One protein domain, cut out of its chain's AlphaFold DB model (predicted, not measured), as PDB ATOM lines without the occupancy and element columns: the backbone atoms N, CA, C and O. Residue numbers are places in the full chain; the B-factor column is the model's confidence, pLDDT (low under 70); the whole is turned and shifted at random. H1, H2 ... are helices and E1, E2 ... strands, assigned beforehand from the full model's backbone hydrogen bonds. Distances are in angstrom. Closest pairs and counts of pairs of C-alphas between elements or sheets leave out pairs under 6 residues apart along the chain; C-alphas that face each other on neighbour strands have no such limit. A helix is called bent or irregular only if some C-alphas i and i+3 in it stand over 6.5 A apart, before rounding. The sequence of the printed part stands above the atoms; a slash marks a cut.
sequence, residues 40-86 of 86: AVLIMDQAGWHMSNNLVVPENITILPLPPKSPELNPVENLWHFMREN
ATOM      1  N   ALA A  40     136.425 146.517 152.551       97.75
ATOM      2  CA  ALA A  40     136.936 147.833 152.913       97.75
ATOM      3  C   ALA A  40     135.781 148.788 153.237       97.75
ATOM      4  O   ALA A  40     134.818 148.898 152.481       97.75
ATOM      5  N   VAL A  41     135.901 149.520 154.343       96.75
ATOM      6  CA  VAL A  41     135.026 150.654 154.661       96.75
ATOM      7  C   VAL A  41     135.832 151.933 154.496       96.75
ATOM      8  O   VAL A  41     136.830 152.128 155.190       96.75
ATOM      9  N   LEU A  42     135.408 152.799 153.577       94.88
ATOM     10  CA  LEU A  42     136.075 154.066 153.292       94.88
ATOM     11  C   LEU A  42     135.274 155.226 153.869       94.88
ATOM     12  O   LEU A  42     134.119 155.437 153.504       94.88
ATOM     13  N   ILE A  43     135.905 155.989 154.758       93.12
ATOM     14  CA  ILE A  43     135.340 157.211 155.332       93.12
ATOM     15  C   ILE A  43     135.670 158.366 154.392       93.12
ATOM     16  O   ILE A  43     136.841 158.600 154.096       93.12
ATOM     17  N   MET A  44     134.649 159.072 153.910       91.69
ATOM     18  CA  MET A  44     134.816 160.130 152.909       91.69
ATOM     19  C   MET A  44     134.001 161.365 153.287       91.69
ATOM     20  O   MET A  44     132.897 161.252 153.824       91.69
ATOM     21  N   ASP A  45     134.527 162.552 152.988       89.12
ATOM     22  CA  ASP A  45     133.709 163.762 152.993       89.12
ATOM     23  C   ASP A  45     132.733 163.766 151.799       89.12
ATOM     24  O   ASP A  45     132.826 162.950 150.880       89.12
ATOM     25  N   GLN A  46     131.784 164.698 151.796       89.56
ATOM     26  CA  GLN A  46     130.758 164.780 150.755       89.56
ATOM     27  C   GLN A  46     131.115 165.771 149.634       89.56
ATOM     28  O   GLN A  46     130.248 166.513 149.165       89.56
ATOM     29  N   ALA A  47     132.378 165.827 149.195       86.25
ATOM     30  CA  ALA A  47     132.728 166.580 147.990       86.25
ATOM     31  C   ALA A  47     131.871 166.124 146.788       86.25
ATOM     32  O   ALA A  47     131.542 164.947 146.647       86.25
ATOM     33  N   GLY A  48     131.504 167.044 145.888       84.00
ATOM     34  CA  GLY A  48     130.519 166.756 144.830       84.00
ATOM     35  C   GLY A  48     130.876 165.568 143.921       84.00
ATOM     36  O   GLY A  48     129.991 164.876 143.429       84.00
ATOM     37  N   TRP A  49     132.166 165.287 143.736       83.94
ATOM     38  CA  TRP A  49     132.657 164.143 142.961       83.94
ATOM     39  C   TRP A  49     132.719 162.831 143.768       83.94
ATOM     40  O   TRP A  49     132.686 161.774 143.140       83.94
ATOM     41  N   HIS A  50     132.722 162.875 145.109       83.19
ATOM     42  CA  HIS A  50     132.553 161.707 145.995       83.19
ATOM     43  C   HIS A  50     131.112 161.187 146.025       83.19
ATOM     44  O   HIS A  50     130.893 159.997 146.209       83.19
ATOM     45  N   MET A  51     130.130 162.072 145.835       84.69
ATOM     46  CA  MET A  51     128.700 161.741 145.945       84.69
ATOM     47  C   MET A  51     127.983 161.750 144.588       84.69
ATOM     48  O   MET A  51     126.763 161.870 144.514       84.69
ATOM     49  N   SER A  52     128.742 161.674 143.494       89.19
ATOM     50  CA  SER A  52     128.188 161.679 142.142       89.19
ATOM     51  C   SER A  52     127.415 160.392 141.861       89.19
ATOM     52  O   SER A  52     127.925 159.300 142.089       89.19
ATOM     53  N   ASN A  53     126.236 160.507 141.246       87.44
ATOM     54  CA  ASN A  53     125.466 159.346 140.777       87.44
ATOM     55  C   ASN A  53     126.203 158.524 139.703       87.44
ATOM     56  O   ASN A  53     125.807 157.401 139.412       87.44
ATOM     57  N   ASN A  54     127.258 159.087 139.102       91.69
ATOM     58  CA  ASN A  54     128.097 158.411 138.113       91.69
ATOM     59  C   ASN A  54     129.338 157.749 138.739       91.69
ATOM     60  O   ASN A  54     130.178 157.231 138.004       91.69
ATOM     61  N   LEU A  55     129.504 157.818 140.066       93.38
ATOM     62  CA  LEU A  55     130.609 157.163 140.753       93.38
ATOM     63  C   LEU A  55     130.382 155.649 140.774       93.38
ATOM     64  O   LEU A  55     129.336 155.182 141.221       93.38
ATOM     65  N   VAL A  56     131.374 154.882 140.322       95.88
ATOM     66  CA  VAL A  56     131.328 153.416 140.387       95.88
ATOM     67  C   VAL A  56     132.099 152.950 141.616       95.88
ATOM     68  O   VAL A  56     133.302 153.184 141.726       95.88
ATOM     69  N   VAL A  57     131.397 152.280 142.528       96.12
ATOM     70  CA  VAL A  57     131.963 151.716 143.758       96.12
ATOM     71  C   VAL A  57     132.113 150.200 143.582       96.12
ATOM     72  O   VAL A  57     131.112 149.538 143.304       96.12
ATOM     73  N   PRO A  58     133.331 149.637 143.698       97.44
ATOM     74  CA  PRO A  58     133.547 148.190 143.678       97.44
ATOM     75  C   PRO A  58     132.778 147.465 144.791       97.44
ATOM     76  O   PRO A  58     132.608 148.008 145.877       97.44
ATOM     77  N   GLU A  59     132.360 146.221 144.545       97.19
ATOM     78  CA  GLU A  59     131.514 145.448 145.477       97.19
ATOM     79  C   GLU A  59     132.160 145.228 146.855       97.19
ATOM     80  O   GLU A  59     131.474 145.214 147.878       97.19
ATOM     81  N   ASN A  60     133.490 145.115 146.895       97.94
ATOM     82  CA  ASN A  60     134.264 144.917 148.121       97.94
ATOM     83  C   ASN A  60     134.593 146.225 148.873       97.94
ATOM     84  O   ASN A  60     135.424 146.235 149.788       97.94
ATOM     85  N   ILE A  61     133.955 147.336 148.489       98.00
ATOM     86  CA  ILE A  61     134.091 148.644 149.125       98.00
ATOM     87  C   ILE A  61     132.718 149.152 149.572       98.00
ATOM     88  O   ILE A  61     131.775 149.252 148.793       98.00
ATOM     89  N   THR A  62     132.642 149.584 150.827       97.31
ATOM     90  CA  THR A  62     131.513 150.336 151.375       97.31
ATOM     91  C   THR A  62     131.956 151.766 151.673       97.31
ATOM     92  O   THR A  62     132.909 151.980 152.420       97.31
ATOM     93  N   ILE A  63     131.248 152.757 151.129       95.31
ATOM     94  CA  ILE A  63     131.478 154.169 151.462       95.31
ATOM     95  C   ILE A  63     130.668 154.533 152.708       95.31
ATOM     96  O   ILE A  63     129.453 154.337 152.751       95.31
ATOM     97  N   LEU A  64     131.344 155.102 153.706       94.75
ATOM     98  CA  LEU A  64     130.749 155.706 154.891       94.75
ATOM     99  C   LEU A  64     130.902 157.235 154.797       94.75
ATOM    100  O   LEU A  64     131.962 157.767 155.143       94.75
ATOM    101  N   PRO A  65     129.880 157.961 154.308       93.38
ATOM    102  CA  PRO A  65     129.971 159.407 154.171       93.38
ATOM    103  C   PRO A  65     129.918 160.083 155.545       93.38
ATOM    104  O   PRO A  65     129.054 159.782 156.372       93.38
ATOM    105  N   LEU A  66     130.810 161.042 155.773       94.44
ATOM    106  CA  LEU A  66     130.765 161.903 156.951       94.44
ATOM    107  C   LEU A  66     129.582 162.880 156.876       94.44
ATOM    108  O   LEU A  66     129.158 163.244 155.773       94.44
ATOM    109  N   PRO A  67     129.055 163.358 158.020       93.94
ATOM    110  CA  PRO A  67     128.110 164.467 158.032       93.94
ATOM    111  C   PRO A  67     128.661 165.688 157.269       93.94
ATOM    112  O   PRO A  67     129.860 165.977 157.348       93.94
ATOM    113  N   PRO A  68     127.819 166.429 156.523       91.56
ATOM    114  CA  PRO A  68     128.273 167.616 155.813       91.56
ATOM    115  C   PRO A  68     128.900 168.636 156.767       91.56
ATOM    116  O   PRO A  68     128.309 168.968 157.791       91.56
ATOM    117  N   LYS A  69     130.045 169.206 156.369       87.44
ATOM    118  CA  LYS A  69     130.769 170.253 157.117       87.44
ATOM    119  C   LYS A  69     131.287 169.815 158.499       87.44
ATOM    120  O   LYS A  69     131.416 170.668 159.370       87.44
ATOM    121  N   SER A  70     131.628 168.536 158.661       93.25
ATOM    122  CA  SER A  70     132.270 167.991 159.868       93.25
ATOM    123  C   SER A  70     133.740 167.592 159.641       93.25
ATOM    124  O   SER A  70     134.056 166.397 159.644       93.25
ATOM    125  N   PRO A  71     134.662 168.549 159.395       89.25
ATOM    126  CA  PRO A  71     136.086 168.246 159.211       89.25
ATOM    127  C   PRO A  71     136.726 167.599 160.450       89.25
ATOM    128  O   PRO A  71     137.631 166.783 160.313       89.25
ATOM    129  N   GLU A  72     136.221 167.880 161.652       91.44
ATOM    130  CA  GLU A  72     136.674 167.290 162.919       91.44
ATOM    131  C   GLU A  72     136.501 165.765 162.990       91.44
ATOM    132  O   GLU A  72     137.147 165.106 163.805       91.44
ATOM    133  N   LEU A  73     135.634 165.200 162.144       91.69
ATOM    134  CA  LEU A  73     135.389 163.760 162.055       91.69
ATOM    135  C   LEU A  73     136.220 163.080 160.960       91.69
ATOM    136  O   LEU A  73     136.216 161.851 160.874       91.69
ATOM    137  N   ASN A  74     136.923 163.846 160.121       92.62
ATOM    138  CA  ASN A  74     137.766 163.298 159.069       92.62
ATOM    139  C   ASN A  74     139.179 163.021 159.617       92.62
ATOM    140  O   ASN A  74     139.944 163.963 159.830       92.62
ATOM    141  N   PRO A  75     139.587 161.750 159.813       87.38
ATOM    142  CA  PRO A  75     140.893 161.431 160.391       87.38
ATOM    143  C   PRO A  75     142.066 161.941 159.542       87.38
ATOM    144  O   PRO A  75     143.156 162.159 160.069       87.38
ATOM    145  N   VAL A  76     141.846 162.162 158.242       91.69
ATOM    146  CA  VAL A  76     142.848 162.729 157.333       91.69
ATOM    147  C   VAL A  76     143.188 164.178 157.706       91.69
ATOM    148  O   VAL A  76     144.340 164.581 157.557       91.69
ATOM    149  N   GLU A  77     142.252 164.943 158.277       91.44
ATOM    150  CA  GLU A  77     142.524 166.315 158.733       91.44
ATOM    151  C   GLU A  77     143.560 166.335 159.860       91.44
ATOM    152  O   GLU A  77     144.477 167.155 159.837       91.44
ATOM    153  N   ASN A  78     143.504 165.380 160.794       88.81
ATOM    154  CA  ASN A  78     144.507 165.258 161.857       88.81
ATOM    155  C   ASN A  78     145.910 165.013 161.285       88.81
ATOM    156  O   ASN A  78     146.885 165.598 161.760       88.81
ATOM    157  N   LEU A  79     146.016 164.186 160.239       90.44
ATOM    158  CA  LEU A  79     147.283 163.943 159.553       90.44
ATOM    159  C   LEU A  79     147.788 165.209 158.847       90.44
ATOM    160  O   LEU A  79     148.966 165.539 158.959       90.44
ATOM    161  N   TRP A  80     146.909 165.956 158.175       91.25
ATOM    162  CA  TRP A  80     147.280 167.230 157.548       91.25
ATOM    163  C   TRP A  80     147.705 168.294 158.549       91.25
ATOM    164  O   TRP A  80     148.585 169.103 158.250       91.25
ATOM    165  N   HIS A  81     147.072 168.341 159.717       89.44
ATOM    166  CA  HIS A  81     147.508 169.202 160.812       89.44
ATOM    167  C   HIS A  81     148.923 168.829 161.254       89.44
ATOM    168  O   HIS A  81     149.809 169.677 161.187       89.44
ATOM    169  N   PHE A  82     149.165 167.551 161.551       91.88
ATOM    170  CA  PHE A  82     150.496 167.066 161.910       91.88
ATOM    171  C   PHE A  82     151.555 167.408 160.849       91.88
ATOM    172  O   PHE A  82     152.623 167.911 161.182       91.88
ATOM    173  N   MET A  83     151.267 167.186 159.565       93.75
ATOM    174  CA  MET A  83     152.223 167.456 158.483       93.75
ATOM    175  C   MET A  83     152.520 168.945 158.262       93.75
ATOM    176  O   MET A  83     153.570 169.259 157.720       93.75
ATOM    177  N   ARG A  84     151.603 169.855 158.615       93.25
ATOM    178  CA  ARG A  84     151.809 171.311 158.473       93.25
ATOM    179  C   ARG A  84     152.530 171.933 159.665       93.25
ATOM    180  O   ARG A  84     153.076 173.022 159.531       93.25
ATOM    181  N   GLU A  85     152.454 171.286 160.823       90.56
ATOM    182  CA  GLU A  85     153.070 171.751 162.069       90.56
ATOM    183  C   GLU A  85     154.529 171.291 162.240       90.56
ATOM    184  O   GLU A  85     155.212 171.796 163.131       90.56
ATOM    185  N   ASN A  86     155.015 170.376 161.390       69.50
ATOM    186  CA  ASN A  86     156.405 169.898 161.346       69.50
ATOM    187  C   ASN A  86     157.146 170.405 160.103       69.50
ATOM    188  O   ASN A  86     158.393 170.489 160.174       69.50
TER     189      ASN A  86
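Overview. This is residues 40 to 86 of the 86 residues of the protein "DDE_3 domain-containing protein" of Agrobacterium vitis (UniProt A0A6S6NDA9). Two short parallel strands, E1 and E2, lie side by side as a small two-stranded ribbon, and a wide loop, residues 45 to 60, leads from the end of E1 back to the start of E2. From the far end of E2 a link leads to one helix, H1, which sticks out as an arm with residues 77 to 86. The printed part has 47 residues with two named strands and one named helix, in the order E1, E2, H1; under half of the residues are in named elements, and the class is mixed, helices and strands. The whole is loose, with a radius of gyration of the C-alphas of 12.7 A, and elongated, spanning 38 by 22 by 14 A.

Arrangement. E1, residues 40 to 44, and E2, residues 61 to 65, are parallel neighbours, with 27 degrees between their directions. C-alphas that face each other are those of Ala 40 and Ile 61, 4.8 A apart, and those of Met 44 and Pro 65, 5.1 A apart. Across the pair, N of Thr 62 and O of Ala 40 are within hydrogen-bond range at 2.8 A, and so are N of Leu 42 and O of Thr 62 at 2.9 A. H1, residues 75 to 85, is apart from E1. In H1, 6 of 7 pairs of O i and N i+4 are within hydrogen-bond range.

Along the chain. E1 begins at C-alpha 40 at (136.936, 147.833, 152.913), runs from Ala 40 to Met 44 and measures 12.5 A from first to last C-alpha. E2 runs from Ile 61, with its C-alpha at (134.091, 148.644, 149.125), to Pro 65 and measures 12.6 A. H1 runs from Pro 75 to Glu 85, where the C-alpha is at (153.070, 171.751, 162.069), and measures 16.0 A. H1 is neither bent nor irregular.

Size, cuts and confidence. The two C-alphas farthest apart are those of Asn 53 and Asn 86, at 38.6 A. Residues 52 to 57 stand free, and so do residues 77 to 86, of which 77 to 85 belong to H1. The body without these stretches has 31 residues and spans 27 by 19 by 13 A. The link from E1 to E2 is long, with 16 residues, and the link from E2 to H1 is short, with 9. The printed part has no cut and ends at residue 86, the chain's last. Its mean pLDDT is 91.4, and one residue, Asn 86, is under 70.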